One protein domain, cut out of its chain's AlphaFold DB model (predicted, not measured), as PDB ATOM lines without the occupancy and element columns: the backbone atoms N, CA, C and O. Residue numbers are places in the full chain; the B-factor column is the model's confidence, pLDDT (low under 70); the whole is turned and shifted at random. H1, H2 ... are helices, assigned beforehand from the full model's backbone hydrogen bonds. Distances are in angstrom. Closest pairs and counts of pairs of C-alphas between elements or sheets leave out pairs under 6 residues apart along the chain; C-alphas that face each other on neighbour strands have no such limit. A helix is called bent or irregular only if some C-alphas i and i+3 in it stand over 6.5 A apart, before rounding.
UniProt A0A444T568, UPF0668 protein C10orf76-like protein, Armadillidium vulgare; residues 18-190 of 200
ATOM      1  N   VAL A  18     111.844 139.214 143.254       88.50
ATOM      2  CA  VAL A  18     111.090 138.398 142.287       88.50
ATOM      3  C   VAL A  18     111.026 139.029 140.891       88.50
ATOM      4  O   VAL A  18     111.053 138.315 139.898       88.50
ATOM      5  N   VAL A  19     110.990 140.362 140.799       89.00
ATOM      6  CA  VAL A  19     110.960 141.058 139.506       89.00
ATOM      7  C   VAL A  19     112.335 141.011 138.848       89.00
ATOM      8  O   VAL A  19     112.410 140.774 137.652       89.00
ATOM      9  N   GLN A  20     113.412 141.172 139.623       89.31
ATOM     10  CA  GLN A  20     114.779 141.010 139.111       89.31
ATOM     11  C   GLN A  20     114.997 139.593 138.567       89.31
ATOM     12  O   GLN A  20     115.513 139.427 137.472       89.31
ATOM     13  N   MET A  21     114.498 138.578 139.277       90.75
ATOM     14  CA  MET A  21     114.577 137.187 138.823       90.75
ATOM     15  C   MET A  21     113.831 136.948 137.502       90.75
ATOM     16  O   MET A  21     114.284 136.141 136.696       90.75
ATOM     17  N   TYR A  22     112.714 137.644 137.252       91.00
ATOM     18  CA  TYR A  22     112.055 137.601 135.943       91.00
ATOM     19  C   TYR A  22     112.913 138.261 134.859       91.00
ATOM     20  O   TYR A  22     113.047 137.704 133.778       91.00
ATOM     21  N   GLU A  23     113.527 139.412 135.137       89.06
ATOM     22  CA  GLU A  23     114.410 140.079 134.169       89.06
ATOM     23  C   GLU A  23     115.614 139.224 133.790       89.06
ATOM     24  O   GLU A  23     115.957 139.159 132.612       89.06
ATOM     25  N   ASP A  24     116.224 138.554 134.767       89.44
ATOM     26  CA  ASP A  24     117.344 137.640 134.539       89.44
ATOM     27  C   ASP A  24     116.901 136.450 133.674       89.44
ATOM     28  O   ASP A  24     117.590 136.072 132.725       89.44
ATOM     29  N   LEU A  25     115.707 135.908 133.942       90.25
ATOM     30  CA  LEU A  25     115.122 134.813 133.169       90.25
ATOM     31  C   LEU A  25     114.843 135.212 131.709       90.25
ATOM     32  O   LEU A  25     115.051 134.409 130.802       90.25
ATOM     33  N   PHE A  26     114.398 136.443 131.453       87.56
ATOM     34  CA  PHE A  26     114.075 136.919 130.100       87.56
ATOM     35  C   PHE A  26     115.218 137.674 129.407       87.56
ATOM     36  O   PHE A  26     115.037 138.154 128.290       87.56
ATOM     37  N   HIS A  27     116.404 137.748 130.016       84.38
ATOM     38  CA  HIS A  27     117.598 138.325 129.386       84.38
ATOM     39  C   HIS A  27     118.332 137.359 128.439       84.38
ATOM     40  O   HIS A  27     119.275 137.769 127.765       84.38
ATOM     41  N   GLY A  28     117.913 136.089 128.371       75.44
ATOM     42  CA  GLY A  28     118.468 135.072 127.461       75.44
ATOM     43  C   GLY A  28     119.663 134.292 128.009       75.44
ATOM     44  O   GLY A  28     120.123 133.355 127.370       75.44
ATOM     45  N   THR A  29     120.156 134.633 129.198       83.56
ATOM     46  CA  THR A  29     121.139 133.816 129.922       83.56
ATOM     47  C   THR A  29     120.432 132.859 130.869       83.56
ATOM     48  O   THR A  29     119.431 133.236 131.475       83.56
ATOM     49  N   ASP A  30     120.960 131.649 131.044       83.38
ATOM     50  CA  ASP A  30     120.460 130.725 132.064       83.38
ATOM     51  C   ASP A  30     120.783 131.278 133.472       83.38
ATOM     52  O   ASP A  30     121.961 131.385 133.842       83.38
ATOM     53  N   PRO A  31     119.767 131.633 134.285       84.00
ATOM     54  CA  PRO A  31     119.984 132.216 135.605       84.00
ATOM     55  C   PRO A  31     120.585 131.220 136.610       84.00
ATOM     56  O   PRO A  31     121.136 131.634 137.635       84.00
ATOM     57  N   THR A  32     120.524 129.914 136.333       86.50
ATOM     58  CA  THR A  32     121.076 128.879 137.218       86.50
ATOM     59  C   THR A  32     122.602 128.828 137.203       86.50
ATOM     60  O   THR A  32     123.206 128.414 138.195       86.50
ATOM     61  N   VAL A  33     123.233 129.336 136.136       83.88
ATOM     62  CA  VAL A  33     124.695 129.467 136.026       83.88
ATOM     63  C   VAL A  33     125.235 130.428 137.084       83.88
ATOM     64  O   VAL A  33     126.282 130.183 137.680       83.88
ATOM     65  N   VAL A  34     124.507 131.518 137.337       82.12
ATOM     66  CA  VAL A  34     124.875 132.526 138.340       82.12
ATOM     67  C   VAL A  34     124.373 132.124 139.727       82.12
ATOM     68  O   VAL A  34     125.057 132.349 140.725       82.12
ATOM     69  N   ASN A  35     123.184 131.521 139.805       84.50
ATOM     70  CA  ASN A  35     122.575 131.091 141.057       84.50
ATOM     71  C   ASN A  35     121.977 129.683 140.938       84.50
ATOM     72  O   ASN A  35     120.833 129.511 140.523       84.50
ATOM     73  N   SER A  36     122.703 128.678 141.425       89.19
ATOM     74  CA  SER A  36     122.251 127.278 141.434       89.19
ATOM     75  C   SER A  36     120.932 127.047 142.186       89.19
ATOM     76  O   SER A  36     120.211 126.102 141.880       89.19
ATOM     77  N   ARG A  37     120.577 127.924 143.136       89.56
ATOM     78  CA  ARG A  37     119.324 127.874 143.911       89.56
ATOM     79  C   ARG A  37     118.231 128.793 143.367       89.56
ATOM     80  O   ARG A  37     117.249 129.051 144.059       89.56
ATOM     81  N   PHE A  38     118.368 129.287 142.137       92.69
ATOM     82  CA  PHE A  38     117.426 130.231 141.534       92.69
ATOM     83  C   PHE A  38     115.962 129.780 141.661       92.69
ATOM     84  O   PHE A  38     115.126 130.534 142.151       92.69
ATOM     85  N   TRP A  39     115.652 128.537 141.286       93.44
ATOM     86  CA  TRP A  39     114.284 128.007 141.338       93.44
ATOM     87  C   TRP A  39     113.753 127.885 142.768       93.44
ATOM     88  O   TRP A  39     112.592 128.198 143.033       93.44
ATOM     89  N   GLU A  40     114.608 127.475 143.706       91.12
ATOM     90  CA  GLU A  40     114.236 127.383 145.117       91.12
ATOM     91  C   GLU A  40     113.868 128.757 145.674       91.12
ATOM     92  O   GLU A  40     112.848 128.885 146.352       91.12
ATOM     93  N   ASP A  41     114.653 129.781 145.352       91.38
ATOM     94  CA  ASP A  41     114.379 131.160 145.740       91.38
ATOM     95  C   ASP A  41     113.110 131.693 145.064       91.38
ATOM     96  O   ASP A  41     112.289 132.338 145.718       91.38
ATOM     97  N   LEU A  42     112.916 131.401 143.774       92.62
ATOM     98  CA  LEU A  42     111.789 131.906 142.991       92.62
ATOM     99  C   LEU A  42     110.460 131.443 143.592       92.62
ATOM    100  O   LEU A  42     109.563 132.256 143.807       92.62
ATOM    101  N   PHE A  43     110.352 130.153 143.918       93.56
ATOM    102  CA  PHE A  43     109.119 129.575 144.457       93.56
ATOM    103  C   PHE A  43     108.874 129.902 145.934       93.56
ATOM    104  O   PHE A  43     107.759 129.710 146.422       93.56
ATOM    105  N   LEU A  44     109.865 130.430 146.657       92.69
ATOM    106  CA  LEU A  44     109.656 130.979 148.002       92.69
ATOM    107  C   LEU A  44     109.059 132.388 147.968       92.69
ATOM    108  O   LEU A  44     108.346 132.781 148.894       92.69
ATOM    109  N   LEU A  45     109.334 133.152 146.912       91.94
ATOM    110  CA  LEU A  45     108.865 134.524 146.778       91.94
ATOM    111  C   LEU A  45     107.444 134.569 146.216       91.94
ATOM    112  O   LEU A  45     107.087 133.843 145.293       91.94
ATOM    113  N   LYS A  46     106.628 135.486 146.748       90.50
ATOM    114  CA  LYS A  46     105.283 135.727 146.218       90.50
ATOM    115  C   LYS A  46     105.388 136.236 144.770       90.50
ATOM    116  O   LYS A  46     105.952 137.315 144.566       90.50
ATOM    117  N   PRO A  47     104.813 135.530 143.784       91.12
ATOM    118  CA  PRO A  47     104.942 135.900 142.386       91.12
ATOM    119  C   PRO A  47     104.193 137.193 142.083       91.12
ATOM    120  O   PRO A  47     103.098 137.461 142.593       91.12
ATOM    121  N   LYS A  48     104.789 137.999 141.208       92.12
ATOM    122  CA  LYS A  48     104.214 139.254 140.722       92.12
ATOM    123  C   LYS A  48     103.688 139.028 139.312       92.12
ATOM    124  O   LYS A  48     104.354 139.362 138.340       92.12
ATOM    125  N   MET A  49     102.473 138.480 139.229       89.94
ATOM    126  CA  MET A  49     101.820 138.089 137.968       89.94
ATOM    127  C   MET A  49     101.892 139.185 136.892       89.94
ATOM    128  O   MET A  49     102.335 138.931 135.780       89.94
ATOM    129  N   SER A  50     101.547 140.428 137.244       89.75
ATOM    130  CA  SER A  50     101.582 141.556 136.303       89.75
ATOM    131  C   SER A  50     102.990 141.912 135.822       89.75
ATOM    132  O   SER A  50     103.136 142.393 134.706       89.75
ATOM    133  N   ALA A  51     104.019 141.692 136.645       90.62
ATOM    134  CA  ALA A  51     105.403 141.941 136.249       90.62
ATOM    135  C   ALA A  51     105.892 140.864 135.272       90.62
ATOM    136  O   ALA A  51     106.490 141.205 134.258       90.62
ATOM    137  N   LEU A  52     105.563 139.594 135.535       91.38
ATOM    138  CA  LEU A  52     105.871 138.478 134.637       91.38
ATOM    139  C   LEU A  52     105.227 138.676 133.257       91.38
ATOM    140  O   LEU A  52     105.903 138.619 132.233       91.38
ATOM    141  N   GLU A  53     103.927 138.984 133.235       90.69
ATOM    142  CA  GLU A  53     103.195 139.272 131.996       90.69
ATOM    143  C   GLU A  53     103.775 140.488 131.251       90.69
ATOM    144  O   GLU A  53     103.838 140.489 130.020       90.69
ATOM    145  N   ALA A  54     104.218 141.521 131.979       89.62
ATOM    146  CA  ALA A  54     104.819 142.713 131.389       89.62
ATOM    147  C   ALA A  54     106.205 142.445 130.781       89.62
ATOM    148  O   ALA A  54     106.497 142.996 129.722       89.62
ATOM    149  N   GLU A  55     107.051 141.617 131.408       89.00
ATOM    150  CA  GLU A  55     108.324 141.194 130.801       89.00
ATOM    151  C   GLU A  55     108.088 140.407 129.505       89.00
ATOM    152  O   GLU A  55     108.614 140.795 128.466       89.00
ATOM    153  N   LEU A  56     107.199 139.409 129.516       87.44
ATOM    154  CA  LEU A  56     106.847 138.646 128.307       87.44
ATOM    155  C   LEU A  56     106.294 139.538 127.186       87.44
ATOM    156  O   LEU A  56     106.599 139.351 126.008       87.44
ATOM    157  N   SER A  57     105.490 140.540 127.548       85.94
ATOM    158  CA  SER A  57     104.924 141.482 126.579       85.94
ATOM    159  C   SER A  57     106.001 142.359 125.929       85.94
ATOM    160  O   SER A  57     105.875 142.689 124.746       85.94
ATOM    161  N   ARG A  58     107.063 142.708 126.675       85.88
ATOM    162  CA  ARG A  58     108.190 143.531 126.203       85.88
ATOM    163  C   ARG A  58     109.129 142.804 125.243       85.88
ATOM    164  O   ARG A  58     109.726 143.473 124.406       85.88
ATOM    165  N   CYS A  59     109.265 141.483 125.346       83.62
ATOM    166  CA  CYS A  59     110.158 140.711 124.481       83.62
ATOM    167  C   CYS A  59     109.765 140.864 123.004       83.62
ATOM    168  O   CYS A  59     108.595 140.711 122.652       83.62
ATOM    169  N   ALA A  60     110.713 141.152 122.115       80.88
ATOM    170  CA  ALA A  60     110.455 141.096 120.672       80.88
ATOM    171  C   ALA A  60     110.240 139.633 120.208       80.88
ATOM    172  O   ALA A  60     110.710 138.725 120.895       80.88
ATOM    173  N   PRO A  61     109.579 139.372 119.062       75.88
ATOM    174  CA  PRO A  61     109.402 138.007 118.546       75.88
ATOM    175  C   PRO A  61     110.723 137.230 118.412       75.88
ATOM    176  O   PRO A  61     110.822 136.106 118.894       75.88
ATOM    177  N   ASP A  62     111.774 137.866 117.885       78.88
ATOM    178  CA  ASP A  62     113.102 137.244 117.748       78.88
ATOM    179  C   ASP A  62     113.751 136.938 119.103       78.88
ATOM    180  O   ASP A  62     114.412 135.918 119.287       78.88
ATOM    181  N   GLN A  63     113.537 137.814 120.091       82.19
ATOM    182  CA  GLN A  63     114.027 137.584 121.448       82.19
ATOM    183  C   GLN A  63     113.302 136.418 122.102       82.19
ATOM    184  O   GLN A  63     113.934 135.676 122.841       82.19
ATOM    185  N   LEU A  64     112.013 136.236 121.811       82.31
ATOM    186  CA  LEU A  64     111.194 135.176 122.386       82.31
ATOM    187  C   LEU A  64     111.722 133.781 122.039       82.31
ATOM    188  O   LEU A  64     111.701 132.896 122.890       82.31
ATOM    189  N   LEU A  65     112.262 133.612 120.829       82.81
ATOM    190  CA  LEU A  65     112.953 132.387 120.427       82.81
ATOM    191  C   LEU A  65     114.265 132.186 121.198       82.81
ATOM    192  O   LEU A  65     114.564 131.065 121.594       82.81
ATOM    193  N   ASN A  66     115.008 133.260 121.484       85.88
ATOM    194  CA  ASN A  66     116.247 133.186 122.270       85.88
ATOM    195  C   ASN A  66     116.002 132.874 123.756       85.88
ATOM    196  O   ASN A  66     116.863 132.292 124.406       85.88
ATOM    197  N   ILE A  67     114.844 133.257 124.305       88.44
ATOM    198  CA  ILE A  67     114.455 132.959 125.699       88.44
ATOM    199  C   ILE A  67     113.567 131.716 125.813       88.44
ATOM    200  O   ILE A  67     113.090 131.410 126.907       88.44
ATOM    201  N   LYS A  68     113.338 130.998 124.708       89.44
ATOM    202  CA  LYS A  68     112.506 129.791 124.656       89.44
ATOM    203  C   LYS A  68     112.929 128.771 125.707       89.44
ATOM    204  O   LYS A  68     112.091 128.294 126.463       89.44
ATOM    205  N   ASP A  69     114.221 128.474 125.800       90.25
ATOM    206  CA  ASP A  69     114.718 127.466 126.742       90.25
ATOM    207  C   ASP A  69     114.480 127.883 128.200       90.25
ATOM    208  O   ASP A  69     114.128 127.054 129.038       90.25
ATOM    209  N   ASN A  70     114.558 129.183 128.491       92.06
ATOM    210  CA  ASN A  70     114.243 129.731 129.809       92.06
ATOM    211  C   ASN A  70     112.737 129.660 130.121       92.06
ATOM    212  O   ASN A  70     112.361 129.386 131.262       92.06
ATOM    213  N   ILE A  71     111.870 129.871 129.124       91.94
ATOM    214  CA  ILE A  71     110.414 129.690 129.252       91.94
ATOM    215  C   ILE A  71     110.081 128.217 129.503       91.94
ATOM    216  O   ILE A  71     109.362 127.918 130.460       91.94
ATOM    217  N   ASN A  72     110.651 127.314 128.704       92.94
ATOM    218  CA  ASN A  72     110.505 125.869 128.857       92.94
ATOM    219  C   ASN A  72     110.940 125.432 130.261       92.94
ATOM    220  O   ASN A  72     110.192 124.757 130.969       92.94
ATOM    221  N   ALA A  73     112.115 125.883 130.709       92.62
ATOM    222  CA  ALA A  73     112.623 125.595 132.043       92.62
ATOM    223  C   ALA A  73     111.697 126.137 133.141       92.62
ATOM    224  O   ALA A  73     111.400 125.413 134.093       92.62
ATOM    225  N   LEU A  74     111.195 127.371 133.008       94.69
ATOM    226  CA  LEU A  74     110.243 127.949 133.959       94.69
ATOM    227  C   LEU A  74     108.971 127.104 134.052       94.69
ATOM    228  O   LEU A  74     108.533 126.801 135.161       94.69
ATOM    229  N   PHE A  75     108.390 126.714 132.916       94.19
ATOM    230  CA  PHE A  75     107.195 125.880 132.896       94.19
ATOM    231  C   PHE A  75     107.457 124.533 133.573       94.19
ATOM    232  O   PHE A  75     106.769 124.193 134.535       94.19
ATOM    233  N   VAL A  76     108.491 123.809 133.136       93.75
ATOM    234  CA  VAL A  76     108.860 122.493 133.679       93.75
ATOM    235  C   VAL A  76     109.096 122.569 135.183       93.75
ATOM    236  O   VAL A  76     108.526 121.783 135.935       93.75
ATOM    237  N   LYS A  77     109.864 123.558 135.649       95.00
ATOM    238  CA  LYS A  77     110.143 123.731 137.078       95.00
ATOM    239  C   LYS A  77     108.908 124.104 137.878       95.00
ATOM    240  O   LYS A  77     108.812 123.701 139.035       95.00
ATOM    241  N   CYS A  78     107.955 124.829 137.296       95.81
ATOM    242  CA  CYS A  78     106.678 125.049 137.959       95.81
ATOM    243  C   CYS A  78     105.881 123.749 138.091       95.81
ATOM    244  O   CYS A  78     105.351 123.513 139.173       95.81
ATOM    245  N   VAL A  79     105.813 122.921 137.038       94.06
ATOM    246  CA  VAL A  79     105.121 121.619 137.078       94.06
ATOM    247  C   VAL A  79     105.754 120.709 138.127       94.06
ATOM    248  O   VAL A  79     105.042 120.210 138.993       94.06
ATOM    249  N   ASP A  80     107.082 120.578 138.128       94.19
ATOM    250  CA  ASP A  80     107.810 119.779 139.120       94.19
ATOM    251  C   ASP A  80     107.534 120.276 140.558       94.19
ATOM    252  O   ASP A  80     107.388 119.491 141.495       94.19
ATOM    253  N   CYS A  81     107.406 121.596 140.744       94.50
ATOM    254  CA  CYS A  81     107.123 122.220 142.039       94.50
ATOM    255  C   CYS A  81     105.692 121.953 142.549       94.50
ATOM    256  O   CYS A  81     105.439 122.084 143.749       94.50
ATOM    257  N   LEU A  82     104.754 121.535 141.688       92.88
ATOM    258  CA  LEU A  82     103.405 121.140 142.114       92.88
ATOM    259  C   LEU A  82     103.417 119.858 142.958       92.88
ATOM    260  O   LEU A  82     102.552 119.686 143.811       92.88
ATOM    261  N   GLY A  83     104.413 118.990 142.780       89.38
ATOM    262  CA  GLY A  83     104.607 117.801 143.612       89.38
ATOM    263  C   GLY A  83     105.238 118.074 144.982       89.38
ATOM    264  O   GLY A  83     105.471 117.135 145.739       89.38
ATOM    265  N   HIS A  84     105.557 119.328 145.318       91.12
ATOM    266  CA  HIS A  84     106.286 119.653 146.542       91.12
ATOM    267  C   HIS A  84     105.371 119.677 147.777       91.12
ATOM    268  O   HIS A  84     104.300 120.274 147.772       91.12
ATOM    269  N   GLU A  85     105.858 119.152 148.904       86.25
ATOM    270  CA  GLU A  85     105.137 119.162 150.192       86.25
ATOM    271  C   GLU A  85     104.827 120.574 150.733       86.25
ATOM    272  O   GLU A  85     103.917 120.777 151.539       86.25
ATOM    273  N   HIS A  86     105.588 121.586 150.308       90.25
ATOM    274  CA  HIS A  86     105.513 122.922 150.875       90.25
ATOM    275  C   HIS A  86     104.460 123.756 150.140       90.25
ATOM    276  O   HIS A  86     104.737 124.350 149.096       90.25
ATOM    277  N   GLN A  87     103.272 123.895 150.732       90.31
ATOM    278  CA  GLN A  87     102.109 124.535 150.094       90.31
ATOM    279  C   GLN A  87     102.380 125.938 149.524       90.31
ATOM    280  O   GLN A  87     101.866 126.271 148.462       90.31
ATOM    281  N   ILE A  88     103.213 126.760 150.180       91.88
ATOM    282  CA  ILE A  88     103.568 128.093 149.647       91.88
ATOM    283  C   ILE A  88     104.255 127.981 148.278       91.88
ATOM    284  O   ILE A  88     103.934 128.751 147.376       91.88
ATOM    285  N   ARG A  89     105.152 127.002 148.101       93.88
ATOM    286  CA  ARG A  89     105.860 126.782 146.835       93.88
ATOM    287  C   ARG A  89     104.885 126.340 145.748       93.88
ATOM    288  O   ARG A  89     104.909 126.910 144.663       93.88
ATOM    289  N   VAL A  90     103.968 125.428 146.081       94.19
ATOM    290  CA  VAL A  90     102.901 124.963 145.177       94.19
ATOM    291  C   VAL A  90     102.010 126.124 144.727       94.19
ATOM    292  O   VAL A  90     101.777 126.310 143.535       94.19
ATOM    293  N   ILE A  91     101.549 126.960 145.663       94.06
ATOM    294  CA  ILE A  91     100.709 128.128 145.358       94.06
ATOM    295  C   ILE A  91     101.466 129.124 144.471       94.06
ATOM    296  O   ILE A  91     100.920 129.614 143.480       94.06
ATOM    297  N   ASN A  92     102.724 129.419 144.799       94.75
ATOM    298  CA  ASN A  92     103.550 130.336 144.017       94.75
ATOM    299  C   ASN A  92     103.844 129.784 142.612       94.75
ATOM    300  O   ASN A  92     103.819 130.546 141.644       94.75
ATOM    301  N   ALA A  93     104.052 128.473 142.472       95.31
ATOM    302  CA  ALA A  93     104.218 127.808 141.183       95.31
ATOM    303  C   ALA A  93     102.937 127.890 140.337       95.31
ATOM    304  O   ALA A  93     103.001 128.310 139.185       95.31
ATOM    305  N   LEU A  94     101.761 127.609 140.913       93.06
ATOM    306  CA  LEU A  94     100.474 127.740 140.213       93.06
ATOM    307  C   LEU A  94     100.192 129.180 139.751       93.06
ATOM    308  O   LEU A  94      99.725 129.398 138.633       93.06
ATOM    309  N   LEU A  95     100.486 130.180 140.588       93.75
ATOM    310  CA  LEU A  95     100.341 131.594 140.219       93.75
ATOM    311  C   LEU A  95     101.305 131.991 139.089       93.75
ATOM    312  O   LEU A  95     100.927 132.741 138.184       93.75
ATOM    313  N   THR A  96     102.535 131.477 139.133       94.75
ATOM    314  CA  THR A  96     103.541 131.679 138.083       94.75
ATOM    315  C   THR A  96     103.099 131.029 136.772       94.75
ATOM    316  O   THR A  96     103.094 131.705 135.748       94.75
ATOM    317  N   LEU A  97     102.597 129.788 136.800       93.50
ATOM    318  CA  LEU A  97     102.023 129.112 135.629       93.50
ATOM    319  C   LEU A  97     100.862 129.899 135.019       93.50
ATOM    320  O   LEU A  97     100.841 130.123 133.811       93.50
ATOM    321  N   CYS A  98      99.925 130.375 135.846       90.94
ATOM    322  CA  CYS A  98      98.800 131.185 135.372       90.94
ATOM    323  C   CYS A  98      99.263 132.428 134.604       90.94
ATOM    324  O   CYS A  98      98.695 132.757 133.564       90.94
ATOM    325  N   SER A  99     100.256 133.138 135.141       92.19
ATOM    326  CA  SER A  99     100.746 134.388 134.554       92.19
ATOM    327  C   SER A  99     101.651 134.156 133.345       92.19
ATOM    328  O   SER A  99     101.549 134.904 132.376       92.19
ATOM    329  N   LEU A 100     102.448 133.084 133.339       92.25
ATOM    330  CA  LEU A 100     103.246 132.663 132.186       92.25
ATOM    331  C   LEU A 100     102.358 132.324 130.984       92.25
ATOM    332  O   LEU A 100     102.496 132.925 129.922       92.25
ATOM    333  N   VAL A 101     101.408 131.405 131.175       88.88
ATOM    334  CA  VAL A 101     100.491 130.945 130.121       88.88
ATOM    335  C   VAL A 101      99.669 132.113 129.580       88.88
ATOM    336  O   VAL A 101      99.589 132.319 128.371       88.88
ATOM    337  N   ARG A 102      99.111 132.941 130.469       88.19
ATOM    338  CA  ARG A 102      98.349 134.131 130.074       88.19
ATOM    339  C   ARG A 102      99.205 135.151 129.321       88.19
ATOM    340  O   ARG A 102      98.735 135.713 128.333       88.19
ATOM    341  N   GLY A 103     100.423 135.410 129.794       88.25
ATOM    342  CA  GLY A 103     101.363 136.329 129.154       88.25
ATOM    343  C   GLY A 103     101.736 135.869 127.748       88.25
ATOM    344  O   GLY A 103     101.694 136.667 126.813       88.25
ATOM    345  N   LEU A 104     102.007 134.572 127.580       86.62
ATOM    346  CA  LEU A 104     102.307 133.978 126.281       86.62
ATOM    347  C   LEU A 104     101.110 134.020 125.336       86.62
ATOM    348  O   LEU A 104     101.272 134.474 124.210       86.62
ATOM    349  N   TYR A 105      99.904 133.649 125.777       81.81
ATOM    350  CA  TYR A 105      98.719 133.744 124.918       81.81
ATOM    351  C   TYR A 105      98.492 135.168 124.412       81.81
ATOM    352  O   TYR A 105      98.312 135.365 123.215       81.81
ATOM    353  N   ARG A 106      98.589 136.174 125.293       81.56
ATOM    354  CA  ARG A 106      98.482 137.592 124.902       81.56
ATOM    355  C   ARG A 106      99.542 138.010 123.890       81.56
ATOM    356  O   ARG A 106      99.258 138.827 123.023       81.56
ATOM    357  N   LYS A 107     100.753 137.465 124.006       79.75
ATOM    358  CA  LYS A 107     101.849 137.740 123.075       79.75
ATOM    359  C   LYS A 107     101.656 137.053 121.719       79.75
ATOM    360  O   LYS A 107     102.074 137.595 120.704       79.75
ATOM    361  N   MET A 108     101.028 135.880 121.721       74.44
ATOM    362  CA  MET A 108     100.935 134.957 120.587       74.44
ATOM    363  C   MET A 108      99.702 135.160 119.696       74.44
ATOM    364  O   MET A 108      99.638 134.533 118.641       74.44
ATOM    365  N   GLN A 109      98.758 136.045 120.053       64.38
ATOM    366  CA  GLN A 109      97.505 136.289 119.307       64.38
ATOM    367  C   GLN A 109      97.673 136.822 117.860       64.38
ATOM    368  O   GLN A 109      96.679 137.156 117.222       64.38
ATOM    369  N   GLY A 110      98.899 136.914 117.330       54.97
ATOM    370  CA  GLY A 110      99.196 137.471 116.006       54.97
ATOM    371  C   GLY A 110      99.628 136.478 114.919       54.97
ATOM    372  O   GLY A 110      99.183 136.651 113.796       54.97
ATOM    373  N   ASP A 111     100.465 135.465 115.210       53.31
ATOM    374  CA  ASP A 111     101.155 134.710 114.130       53.31
ATOM    375  C   ASP A 111     101.656 133.284 114.485       53.31
ATOM    376  O   ASP A 111     102.291 132.629 113.664       53.31
ATOM    377  N   TYR A 112     101.384 132.753 115.687       55.06
ATOM    378  CA  TYR A 112     102.161 131.616 116.231       55.06
ATOM    379  C   TYR A 112     101.325 130.505 116.891       55.06
ATOM    380  O   TYR A 112     101.805 129.799 117.778       55.06
ATOM    381  N   GLY A 113     100.066 130.317 116.481       54.12
ATOM    382  CA  GLY A 113      99.163 129.336 117.112       54.12
ATOM    383  C   GLY A 113      99.736 127.909 117.205       54.12
ATOM    384  O   GLY A 113      99.500 127.224 118.196       54.12
ATOM    385  N   PHE A 114     100.547 127.491 116.223       54.09
ATOM    386  CA  PHE A 114     101.207 126.176 116.203       54.09
ATOM    387  C   PHE A 114     102.505 126.113 117.031       54.09
ATOM    388  O   PHE A 114     102.907 125.037 117.468       54.09
ATOM    389  N   ASP A 115     103.137 127.257 117.301       73.38
ATOM    390  CA  ASP A 115     104.387 127.351 118.060       73.38
ATOM    391  C   ASP A 115     104.170 127.525 119.565       73.38
ATOM    392  O   ASP A 115     105.127 127.451 120.330       73.38
ATOM    393  N   PHE A 116     102.932 127.712 120.035       79.31
ATOM    394  CA  PHE A 116     102.674 127.951 121.458       79.31
ATOM    395  C   PHE A 116     103.222 126.830 122.357       79.31
ATOM    396  O   PHE A 116     103.964 127.107 123.297       79.31
ATOM    397  N   ILE A 117     102.896 125.566 122.061       79.50
ATOM    398  CA  ILE A 117     103.381 124.415 122.849       79.50
ATOM    399  C   ILE A 117     104.902 124.277 122.732       79.50
ATOM    400  O   ILE A 117     105.584 124.017 123.724       79.50
ATOM    401  N   ASN A 118     105.439 124.518 121.535       84.38
ATOM    402  CA  ASN A 118     106.875 124.506 121.284       84.38
ATOM    403  C   ASN A 118     107.608 125.552 122.138       84.38
ATOM    404  O   ASN A 118     108.653 125.250 122.699       84.38
ATOM    405  N   ILE A 119     107.057 126.762 122.253       85.75
ATOM    406  CA  ILE A 119     107.629 127.872 123.027       85.75
ATOM    407  C   ILE A 119     107.427 127.683 124.533       85.75
ATOM    408  O   ILE A 119     108.260 128.138 125.308       85.75
ATOM    409  N   LEU A 120     106.317 127.068 124.950       85.88
ATOM    410  CA  LEU A 120     105.970 126.905 126.362       85.88
ATOM    411  C   LEU A 120     106.737 125.764 127.040       85.88
ATOM    412  O   LEU A 120     107.102 125.895 128.206       85.88
ATOM    413  N   ILE A 121     106.883 124.629 126.352       85.38
ATOM    414  CA  ILE A 121     107.441 123.391 126.925       85.38
ATOM    415  C   ILE A 121     108.514 122.774 126.020       85.38
ATOM    416  O   ILE A 121     109.456 122.155 126.512       85.38
ATOM    417  N   GLY A 122     108.386 122.951 124.702       85.31
ATOM    418  CA  GLY A 122     109.160 122.214 123.704       85.31
ATOM    419  C   GLY A 122     108.510 120.870 123.376       85.31
ATOM    420  O   GLY A 122     107.942 120.214 124.244       85.31
ATOM    421  N   PHE A 123     108.572 120.458 122.107       79.94
ATOM    422  CA  PHE A 123     107.871 119.255 121.644       79.94
ATOM    423  C   PHE A 123     108.386 117.955 122.277       79.94
ATOM    424  O   PHE A 123     107.586 117.054 122.504       79.94
ATOM    425  N   ASP A 124     109.676 117.878 122.612       84.06
ATOM    426  CA  ASP A 124     110.319 116.636 123.064       84.06
ATOM    427  C   ASP A 124     109.746 116.094 124.381       84.06
ATOM    428  O   ASP A 124     109.635 114.886 124.562       84.06
ATOM    429  N   ILE A 125     109.370 116.990 125.299       86.25
ATOM    430  CA  ILE A 125     108.879 116.641 126.645       86.25
ATOM    431  C   ILE A 125     107.451 117.137 126.907       86.25
ATOM    432  O   ILE A 125     106.946 117.004 128.024       86.25
ATOM    433  N   ALA A 126     106.796 117.730 125.900       82.44
ATOM    434  CA  ALA A 126     105.469 118.327 126.043       82.44
ATOM    435  C   ALA A 126     104.435 117.320 126.555       82.44
ATOM    436  O   ALA A 126     103.684 117.641 127.473       82.44
ATOM    437  N   GLU A 127     104.408 116.115 125.986       79.31
ATOM    438  CA  GLU A 127     103.436 115.084 126.351       79.31
ATOM    439  C   GLU A 127     103.602 114.641 127.812       79.31
ATOM    440  O   GLU A 127     102.663 114.754 128.600       79.31
ATOM    441  N   GLU A 128     104.816 114.241 128.203       85.88
ATOM    442  CA  GLU A 128     105.137 113.802 129.567       85.88
ATOM    443  C   GLU A 128     104.809 114.888 130.607       85.88
ATOM    444  O   GLU A 128     104.162 114.637 131.634       85.88
ATOM    445  N   LYS A 129     105.231 116.131 130.344       86.94
ATOM    446  CA  LYS A 129     105.042 117.234 131.292       86.94
ATOM    447  C   LYS A 129     103.600 117.715 131.351       86.94
ATOM    448  O   LYS A 129     103.140 118.068 132.438       86.94
ATOM    449  N   MET A 130     102.859 117.680 130.243       83.44
ATOM    450  CA  MET A 130     101.427 117.983 130.249       83.44
ATOM    451  C   MET A 130     100.640 116.914 131.013       83.44
ATOM    452  O   MET A 130      99.768 117.256 131.810       83.44
ATOM    453  N   GLN A 131     100.980 115.633 130.847       82.94
ATOM    454  CA  GLN A 131     100.369 114.548 131.614       82.94
ATOM    455  C   GLN A 131     100.605 114.721 133.120       82.94
ATOM    456  O   GLN A 131      99.658 114.661 133.906       82.94
ATOM    457  N   THR A 132     101.846 115.021 133.510       88.50
ATOM    458  CA  THR A 132     102.224 115.284 134.909       88.50
ATOM    459  C   THR A 132     101.452 116.476 135.484       88.50
ATOM    460  O   THR A 132     100.915 116.415 136.591       88.50
ATOM    461  N   LEU A 133     101.333 117.563 134.714       88.56
ATOM    462  CA  LEU A 133     100.552 118.736 135.101       88.56
ATOM    463  C   LEU A 133      99.077 118.386 135.341       88.56
ATOM    464  O   LEU A 133      98.513 118.773 136.367       88.56
ATOM    465  N   LEU A 134      98.455 117.639 134.424       85.56
ATOM    466  CA  LEU A 134      97.056 117.231 134.560       85.56
ATOM    467  C   LEU A 134      96.830 116.294 135.745       85.56
ATOM    468  O   LEU A 134      95.803 116.396 136.418       85.56
ATOM    469  N   GLU A 135      97.784 115.414 136.033       87.62
ATOM    470  CA  GLU A 135      97.745 114.568 137.219       87.62
ATOM    471  C   GLU A 135      97.772 115.397 138.508       87.62
ATOM    472  O   GLU A 135      96.907 115.204 139.367       87.62
ATOM    473  N   HIS A 136      98.681 116.371 138.623       91.00
ATOM    474  CA  HIS A 136      98.700 117.288 139.765       91.00
ATOM    475  C   HIS A 136      97.390 118.068 139.893       91.00
ATOM    476  O   HIS A 136      96.817 118.120 140.981       91.00
ATOM    477  N   CYS A 137      96.867 118.620 138.793       88.12
ATOM    478  CA  CYS A 137      95.585 119.321 138.808       88.12
ATOM    479  C   CYS A 137      94.438 118.410 139.267       88.12
ATOM    480  O   CYS A 137      93.639 118.813 140.110       88.12
ATOM    481  N   SER A 138      94.369 117.177 138.760       85.50
ATOM    482  CA  SER A 138      93.361 116.199 139.174       85.50
ATOM    483  C   SER A 138      93.470 115.903 140.671       85.50
ATOM    484  O   SER A 138      92.464 115.998 141.372       85.50
ATOM    485  N   ASN A 139      94.681 115.648 141.171       88.50
ATOM    486  CA  ASN A 139      94.930 115.350 142.580       88.50
ATOM    487  C   ASN A 139      94.595 116.537 143.494       88.50
ATOM    488  O   ASN A 139      94.054 116.334 144.576       88.50
ATOM    489  N   PHE A 140      94.856 117.775 143.068       89.31
ATOM    490  CA  PHE A 140      94.466 118.963 143.831       89.31
ATOM    491  C   PHE A 140      92.951 119.121 143.943       89.31
ATOM    492  O   PHE A 140      92.460 119.533 144.994       89.31
ATOM    493  N   LEU A 141      92.211 118.798 142.880       85.06
ATOM    494  CA  LEU A 141      90.754 118.931 142.844       85.06
ATOM    495  C   LEU A 141      90.036 117.817 143.612       85.06
ATOM    496  O   LEU A 141      89.044 118.103 144.280       85.06
ATOM    497  N   THR A 142      90.519 116.575 143.532       83.75
ATOM    498  CA  THR A 142      89.875 115.409 144.161       83.75
ATOM    499  C   THR A 142      90.435 115.069 145.541       83.75
ATOM    500  O   THR A 142      89.718 114.505 146.363       83.75
ATOM    501  N   GLY A 143      91.698 115.405 145.810       81.19
ATOM    502  CA  GLY A 143      92.375 115.129 147.075       81.19
ATOM    503  C   GLY A 143      92.084 116.162 148.162       81.19
ATOM    504  O   GLY A 143      91.428 117.177 147.929       81.19
ATOM    505  N   GLU A 144      92.613 115.928 149.363       83.06
ATOM    506  CA  GLU A 144      92.428 116.768 150.557       83.06
ATOM    507  C   GLU A 144      93.376 117.983 150.589       83.06
ATOM    508  O   GLU A 144      94.220 118.131 151.468       83.06
ATOM    509  N   TYR A 145      93.246 118.877 149.609       87.12
ATOM    510  CA  TYR A 145      94.003 120.132 149.557       87.12
ATOM    511  C   TYR A 145      93.171 121.326 150.034       87.12
ATOM    512  O   TYR A 145      91.940 121.284 150.077       87.12
ATOM    513  N   SER A 146      93.852 122.423 150.378       87.69
ATOM    514  CA  SER A 146      93.193 123.663 150.788       87.69
ATOM    515  C   SER A 146      92.307 124.230 149.672       87.69
ATOM    516  O   SER A 146      92.612 124.119 148.480       87.69
ATOM    517  N   GLU A 147      91.216 124.900 150.053       87.81
ATOM    518  CA  GLU A 147      90.298 125.536 149.095       87.81
ATOM    519  C   GLU A 147      91.011 126.534 148.177       87.81
ATOM    520  O   GLU A 147      90.668 126.663 147.003       87.81
ATOM    521  N   SER A 148      92.053 127.201 148.683       88.81
ATOM    522  CA  SER A 148      92.871 128.122 147.896       88.81
ATOM    523  C   SER A 148      93.587 127.424 146.736       88.81
ATOM    524  O   SER A 148      93.572 127.950 145.624       88.81
ATOM    525  N   ILE A 149      94.172 126.240 146.957       89.50
ATOM    526  CA  ILE A 149      94.846 125.463 145.901       89.50
ATOM    527  C   ILE A 149      93.818 124.960 144.883       89.50
ATOM    528  O   ILE A 149      94.049 125.078 143.680       89.50
ATOM    529  N   ARG A 150      92.655 124.479 145.339       88.69
ATOM    530  CA  ARG A 150      91.557 124.051 144.452       88.69
ATOM    531  C   ARG A 150      91.056 125.192 143.569       88.69
ATOM    532  O   ARG A 150      91.016 125.057 142.350       88.69
ATOM    533  N   SER A 151      90.734 126.338 144.169       89.62
ATOM    534  CA  SER A 151      90.280 127.534 143.450       89.62
ATOM    535  C   SER A 151      91.322 128.015 142.437       89.62
ATOM    536  O   SER A 151      90.990 128.329 141.292       89.62
ATOM    537  N   LEU A 152      92.600 128.014 142.825       90.19
ATOM    538  CA  LEU A 152      93.687 128.420 141.944       90.19
ATOM    539  C   LEU A 152      93.912 127.426 140.797       90.19
ATOM    540  O   LEU A 152      94.155 127.850 139.671       90.19
ATOM    541  N   THR A 153      93.765 126.128 141.059       91.06
ATOM    542  CA  THR A 153      93.840 125.068 140.044       91.06
ATOM    543  C   THR A 153      92.716 125.215 139.024       91.06
ATOM    544  O   THR A 153      92.977 125.210 137.826       91.06
ATOM    545  N   LEU A 154      91.475 125.443 139.470       86.88
ATOM    546  CA  LEU A 154      90.351 125.721 138.570       86.88
ATOM    547  C   LEU A 154      90.596 126.976 137.730       86.88
ATOM    548  O   LEU A 154      90.352 126.976 136.526       86.88
ATOM    549  N   LYS A 155      91.125 128.039 138.344       88.12
ATOM    550  CA  LYS A 155      91.491 129.266 137.631       88.12
ATOM    551  C   LYS A 155      92.578 129.017 136.585       88.12
ATOM    552  O   LYS A 155      92.515 129.601 135.508       88.12
ATOM    553  N   PHE A 156      93.558 128.173 136.891       87.69
ATOM    554  CA  PHE A 156      94.611 127.795 135.956       87.69
ATOM    555  C   PHE A 156      94.063 126.983 134.775       87.69
ATOM    556  O   PHE A 156      94.310 127.347 133.628       87.69
ATOM    557  N   LEU A 157      93.253 125.955 135.044       84.31
ATOM    558  CA  LEU A 157      92.578 125.168 134.006       84.31
ATOM    559  C   LEU A 157      91.688 126.044 133.120       84.31
ATOM    560  O   LEU A 157      91.675 125.876 131.904       84.31
ATOM    561  N   LEU A 158      91.002 127.026 133.712       83.12
ATOM    562  CA  LEU A 158      90.237 128.009 132.954       83.12
ATOM    563  C   LEU A 158      91.149 128.838 132.045       83.12
ATOM    564  O   LEU A 158      90.824 129.005 130.881       83.12
ATOM    565  N   VAL A 159      92.304 129.310 132.530       84.19
ATOM    566  CA  VAL A 159      93.277 130.053 131.706       84.19
ATOM    567  C   VAL A 159      93.818 129.207 130.548       84.19
ATOM    568  O   VAL A 159      93.984 129.748 129.458       84.19
ATOM    569  N   LEU A 160      94.053 127.906 130.751       77.62
ATOM    570  CA  LEU A 160      94.422 126.981 129.670       77.62
ATOM    571  C   LEU A 160      93.286 126.819 128.644       77.62
ATOM    572  O   LEU A 160      93.517 126.899 127.439       77.62
ATOM    573  N   ALA A 161      92.050 126.636 129.112       71.62
ATOM    574  CA  ALA A 161      90.889 126.427 128.248       71.62
ATOM    575  C   ALA A 161      90.479 127.692 127.469       71.62
ATOM    576  O   ALA A 161      90.096 127.602 126.307       71.62
ATOM    577  N   THR A 162      90.576 128.874 128.085       69.94
ATOM    578  CA  THR A 162      90.198 130.161 127.471       69.94
ATOM    579  C   THR A 162      91.354 130.851 126.750       69.94
ATOM    580  O   THR A 162      91.198 131.980 126.298       69.94
ATOM    581  N   GLY A 163      92.541 130.244 126.720       57.62
ATOM    582  CA  GLY A 163      93.734 130.846 126.125       57.62
ATOM    583  C   GLY A 163      93.707 130.917 124.597       57.62
ATOM    584  O   GLY A 163      94.362 131.775 124.011       57.62
ATOM    585  N   THR A 164      92.918 130.058 123.953       51.78
ATOM    586  CA  THR A 164      92.750 130.026 122.496       51.78
ATOM    587  C   THR A 164      91.298 130.320 122.133       51.78
ATOM    588  O   THR A 164      90.396 129.629 122.608       51.78
ATOM    589  N   ASP A 165      91.065 131.263 121.223       42.88
ATOM    590  CA  ASP A 165      89.716 131.592 120.732       42.88
ATOM    591  C   ASP A 165      89.086 130.457 119.893       42.88
ATOM    592  O   ASP A 165      87.885 130.462 119.627       42.88
ATOM    593  N   ASN A 166      89.881 129.449 119.509       39.50
ATOM    594  CA  ASN A 166      89.452 128.313 118.701       39.50
ATOM    595  C   ASN A 166      89.484 127.008 119.516       39.50
ATOM    596  O   ASN A 166      90.541 126.418 119.735       39.50
ATOM    597  N   ILE A 167      88.308 126.532 119.939       44.22
ATOM    598  CA  ILE A 167      88.128 125.281 120.705       44.22
ATOM    599  C   ILE A 167      88.691 124.062 119.943       44.22
ATOM    600  O   ILE A 167      89.171 123.120 120.563       44.22
ATOM    601  N   SER A 168      88.701 124.103 118.605       43.38
ATOM    602  CA  SER A 168      89.232 123.060 117.714       43.38
ATOM    603  C   SER A 168      90.759 123.062 117.544       43.38
ATOM    604  O   SER A 168      91.299 122.105 116.999       43.38
ATOM    605  N   GLN A 169      91.460 124.111 117.990       45.00
ATOM    606  CA  GLN A 169      92.933 124.177 118.010       45.00
ATOM    607  C   GLN A 169      93.502 124.095 119.428       45.00
ATOM    608  O   GLN A 169      94.717 124.111 119.618       45.00
ATOM    609  N   ASN A 170      92.636 124.010 120.437       52.31
ATOM    610  CA  ASN A 170      93.063 123.870 121.812       52.31
ATOM    611  C   ASN A 170      93.382 122.397 122.094       52.31
ATOM    612  O   ASN A 170      92.602 121.677 122.716       52.31
ATOM    613  N   THR A 171      94.547 121.942 121.628       53.84
ATOM    614  CA  THR A 171      95.054 120.581 121.871       53.84
ATOM    615  C   THR A 171      95.101 120.262 123.369       53.84
ATOM    616  O   THR A 171      94.940 119.114 123.764       53.84
ATOM    617  N   VAL A 172      95.234 121.279 124.233       54.69
ATOM    618  CA  VAL A 172      95.170 121.129 125.696       54.69
ATOM    619  C   VAL A 172      93.754 120.783 126.168       54.69
ATOM    620  O   VAL A 172      93.597 119.986 127.087       54.69
ATOM    621  N   LEU A 173      92.715 121.328 125.535       55.97
ATOM    622  CA  LEU A 173      91.305 121.041 125.827       55.97
ATOM    623  C   LEU A 173      90.900 119.644 125.333       55.97
ATOM    624  O   LEU A 173      90.183 118.924 126.031       55.97
ATOM    625  N   GLU A 174      91.423 119.219 124.181       57.31
ATOM    626  CA  GLU A 174      91.315 117.834 123.708       57.31
ATOM    627  C   GLU A 174      92.021 116.868 124.678       57.31
ATOM    628  O   GLU A 174      91.411 115.906 125.146       57.31
ATOM    629  N   TYR A 175      93.252 117.187 125.095       57.47
ATOM    630  CA  TYR A 175      94.018 116.389 126.057       57.47
ATOM    631  C   TYR A 175      93.339 116.324 127.437       57.47
ATOM    632  O   TYR A 175      93.282 115.255 128.047       57.47
ATOM    633  N   LEU A 176      92.754 117.431 127.912       58.62
ATOM    634  CA  LEU A 176      91.932 117.486 129.127       58.62
ATOM    635  C   LEU A 176      90.693 116.598 129.007       58.62
ATOM    636  O   LEU A 176      90.384 115.856 129.932       58.62
ATOM    637  N   THR A 177      89.995 116.640 127.874       59.25
ATOM    638  CA  THR A 177      88.770 115.857 127.665       59.25
ATOM    639  C   THR A 177      89.078 114.359 127.597       59.25
ATOM    640  O   THR A 177      88.379 113.562 128.223       59.25
ATOM    641  N   ILE A 178      90.163 113.968 126.919       59.31
ATOM    642  CA  ILE A 178      90.611 112.572 126.828       59.31
ATOM    643  C   ILE A 178      91.066 112.053 128.201       59.31
ATOM    644  O   ILE A 178      90.603 110.999 128.639       59.31
ATOM    645  N   ASN A 179      91.909 112.799 128.924       56.88
ATOM    646  CA  ASN A 179      92.421 112.367 130.230       56.88
ATOM    647  C   ASN A 179      91.348 112.375 131.330       56.88
ATOM    648  O   ASN A 179      91.317 111.461 132.156       56.88
ATOM    649  N   CYS A 180      90.435 113.352 131.334       54.72
ATOM    650  CA  CYS A 180      89.306 113.374 132.265       54.72
ATOM    651  C   CYS A 180      88.339 112.211 132.002       54.72
ATOM    652  O   CYS A 180      87.931 111.541 132.951       54.72
ATOM    653  N   ASN A 181      88.026 111.903 130.737       51.81
ATOM    654  CA  ASN A 181      87.189 110.748 130.397       51.81
ATOM    655  C   ASN A 181      87.867 109.419 130.745       51.81
ATOM    656  O   ASN A 181      87.203 108.518 131.260       51.81
ATOM    657  N   PHE A 182      89.180 109.301 130.525       47.09
ATOM    658  CA  PHE A 182      89.935 108.104 130.892       47.09
ATOM    659  C   PHE A 182      89.975 107.907 132.410       47.09
ATOM    660  O   PHE A 182      89.684 106.812 132.877       47.09
ATOM    661  N   ARG A 183      90.242 108.955 133.206       45.62
ATOM    662  CA  ARG A 183      90.209 108.868 134.679       45.62
ATOM    663  C   ARG A 183      88.812 108.534 135.210       45.62
ATOM    664  O   ARG A 183      88.703 107.670 136.078       45.62
ATOM    665  N   CYS A 184      87.755 109.134 134.659       45.88
ATOM    666  CA  CYS A 184      86.375 108.789 135.010       45.88
ATOM    667  C   CYS A 184      86.050 107.326 134.665       45.88
ATOM    668  O   CYS A 184      85.567 106.597 135.530       45.88
ATOM    669  N   CYS A 185      86.388 106.857 133.459       43.50
ATOM    670  CA  CYS A 185      86.217 105.449 133.088       43.50
ATOM    671  C   CYS A 185      87.027 104.512 133.988       43.50
ATOM    672  O   CYS A 185      86.500 103.500 134.434       43.50
ATOM    673  N   ASN A 186      88.275 104.854 134.311       49.16
ATOM    674  CA  ASN A 186      89.131 104.017 135.147       49.16
ATOM    675  C   ASN A 186      88.627 103.964 136.601       49.16
ATOM    676  O   ASN A 186      88.666 102.911 137.226       49.16
ATOM    677  N   SER A 187      88.074 105.063 137.126       52.62
ATOM    678  CA  SER A 187      87.398 105.072 138.434       52.62
ATOM    679  C   SER A 187      86.086 104.275 138.438       52.62
ATOM    680  O   SER A 187      85.772 103.628 139.434       52.62
ATOM    681  N   ALA A 188      85.354 104.253 137.319       51.53
ATOM    682  CA  ALA A 188      84.138 103.457 137.159       51.53
ATOM    683  C   ALA A 188      84.432 101.955 136.975       51.53
ATOM    684  O   ALA A 188      83.655 101.120 137.430       51.53
ATOM    685  N   PHE A 189      85.556 101.605 136.340       47.88
ATOM    686  CA  PHE A 189      85.989 100.219 136.132       47.88
ATOM    687  C   PHE A 189      86.786  99.627 137.297       47.88
ATOM    688  O   PHE A 189      86.910  98.407 137.376       47.88
ATOM    689  N   ASN A 190      87.291 100.452 138.220       42.97
ATOM    690  CA  ASN A 190      88.059  99.995 139.379       42.97
ATOM    691  C   ASN A 190      87.392 100.358 140.729       42.97
ATOM    692  O   ASN A 190      88.012 101.016 141.566       42.97
TER     693      ASN A 190
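This is residues 18 to 190 of the 200 residues of the protein "UPF0668 protein C10orf76-like protein" of Armadillidium vulgare (UniProt A0A444T568). Four helices, H6, H7, H9 and H10, form an up-and-down bundle in which each runs against the one before it in the chain, with short H8 packed on H6 and H7 at one end. H4 packs along the outside of H7, H1 packs on H4, and H3 meets H7 at residues 88 to 93, near where H7 begins, at a steep angle; beyond H10, H11 slants away as an arm whose residues 184 to 190, of which 184 to 189 belong to H11, stick out with the last printed residue. The printed part has 173 residues, with eleven named helices, H1 to H11 in chain order, and no named strand; the class is all helix. It is compact, with a radius of gyration of the C-alphas of 16.0 A, and spans 50 by 37 by 27 A.

The longest helix, H7, is residues 87 to 108, 31.3 A from C-alpha 87 at (102.109, 124.535, 150.094) to C-alpha 108 at (100.935, 134.957, 120.587). Its bundle partners are H6, residues 68 to 82, 21.5 A; H9, residues 123 to 142, 29.1 A; and H10, residues 147 to 161, 20.9 A. H9 is irregular: C-alphas 124 and 127 are 7.8 A apart. H1 is residues 18 to 26, H2 31 to 34, H3 38 to 44, H4 49 to 58, H5 61 to 66 and H8 116 to 120. H11, residues 171 to 189, is 26.5 A long and ends with C-alpha 189 at (85.989, 100.219, 136.132).

H7 is the hub, touching five helices. H6 and H7 form a helical hairpin at a shallow tilt of 33 degrees, only just short of steep; their closest C-alphas, of Cys 78 and Ala 93, are 4.9 A apart. H10 touches H7 at 18 degrees, the same way (Cys 98 and Phe 156, closest C-alphas, 5.4 A). H9 and H10 form a helical hairpin, touching with residues 137 to 141 and 149 to 153 alone (closest C-alphas Leu 141 and Arg 150, 5.4 A). H6 and H9 touch with residues 76 to 82 and 129 to 136 alone (closest C-alphas Val 79 and Leu 133, 5.8 A). H4 touches H7 at 31 degrees (closest C-alphas Glu 53 and Gly 103, 4.5 A), and H1 touches H4 (Tyr 22 and Leu 52, 6.4 A). H3 touches residues 88 to 93 of H7 alone (Phe 43 and Arg 89, 4.9 A). H8 touches H6 (Asn 72 and Leu 120, 5.3 A). H2 only just touches H3, only at the corner, with 3 pairs of C-alphas within 8 A; H5 touches no helix. H11 touches H10 with residues 172 to 173 alone (Ala 161 and Leu 173, 5.9 A). Every O i to N i+4 pair is within hydrogen-bond range in H1, H3 to H8, H10 and H11; in H9 14 of 16 are, and H2 is too short for such a pair.

The C-alphas farthest apart, of Val 34 and Phe 189, are 50.6 A apart. The printed part has no cut, and no link is long. Mean pLDDT of the printed part is 80.5; residues 109 to 114 and 162 to 190 are under 70.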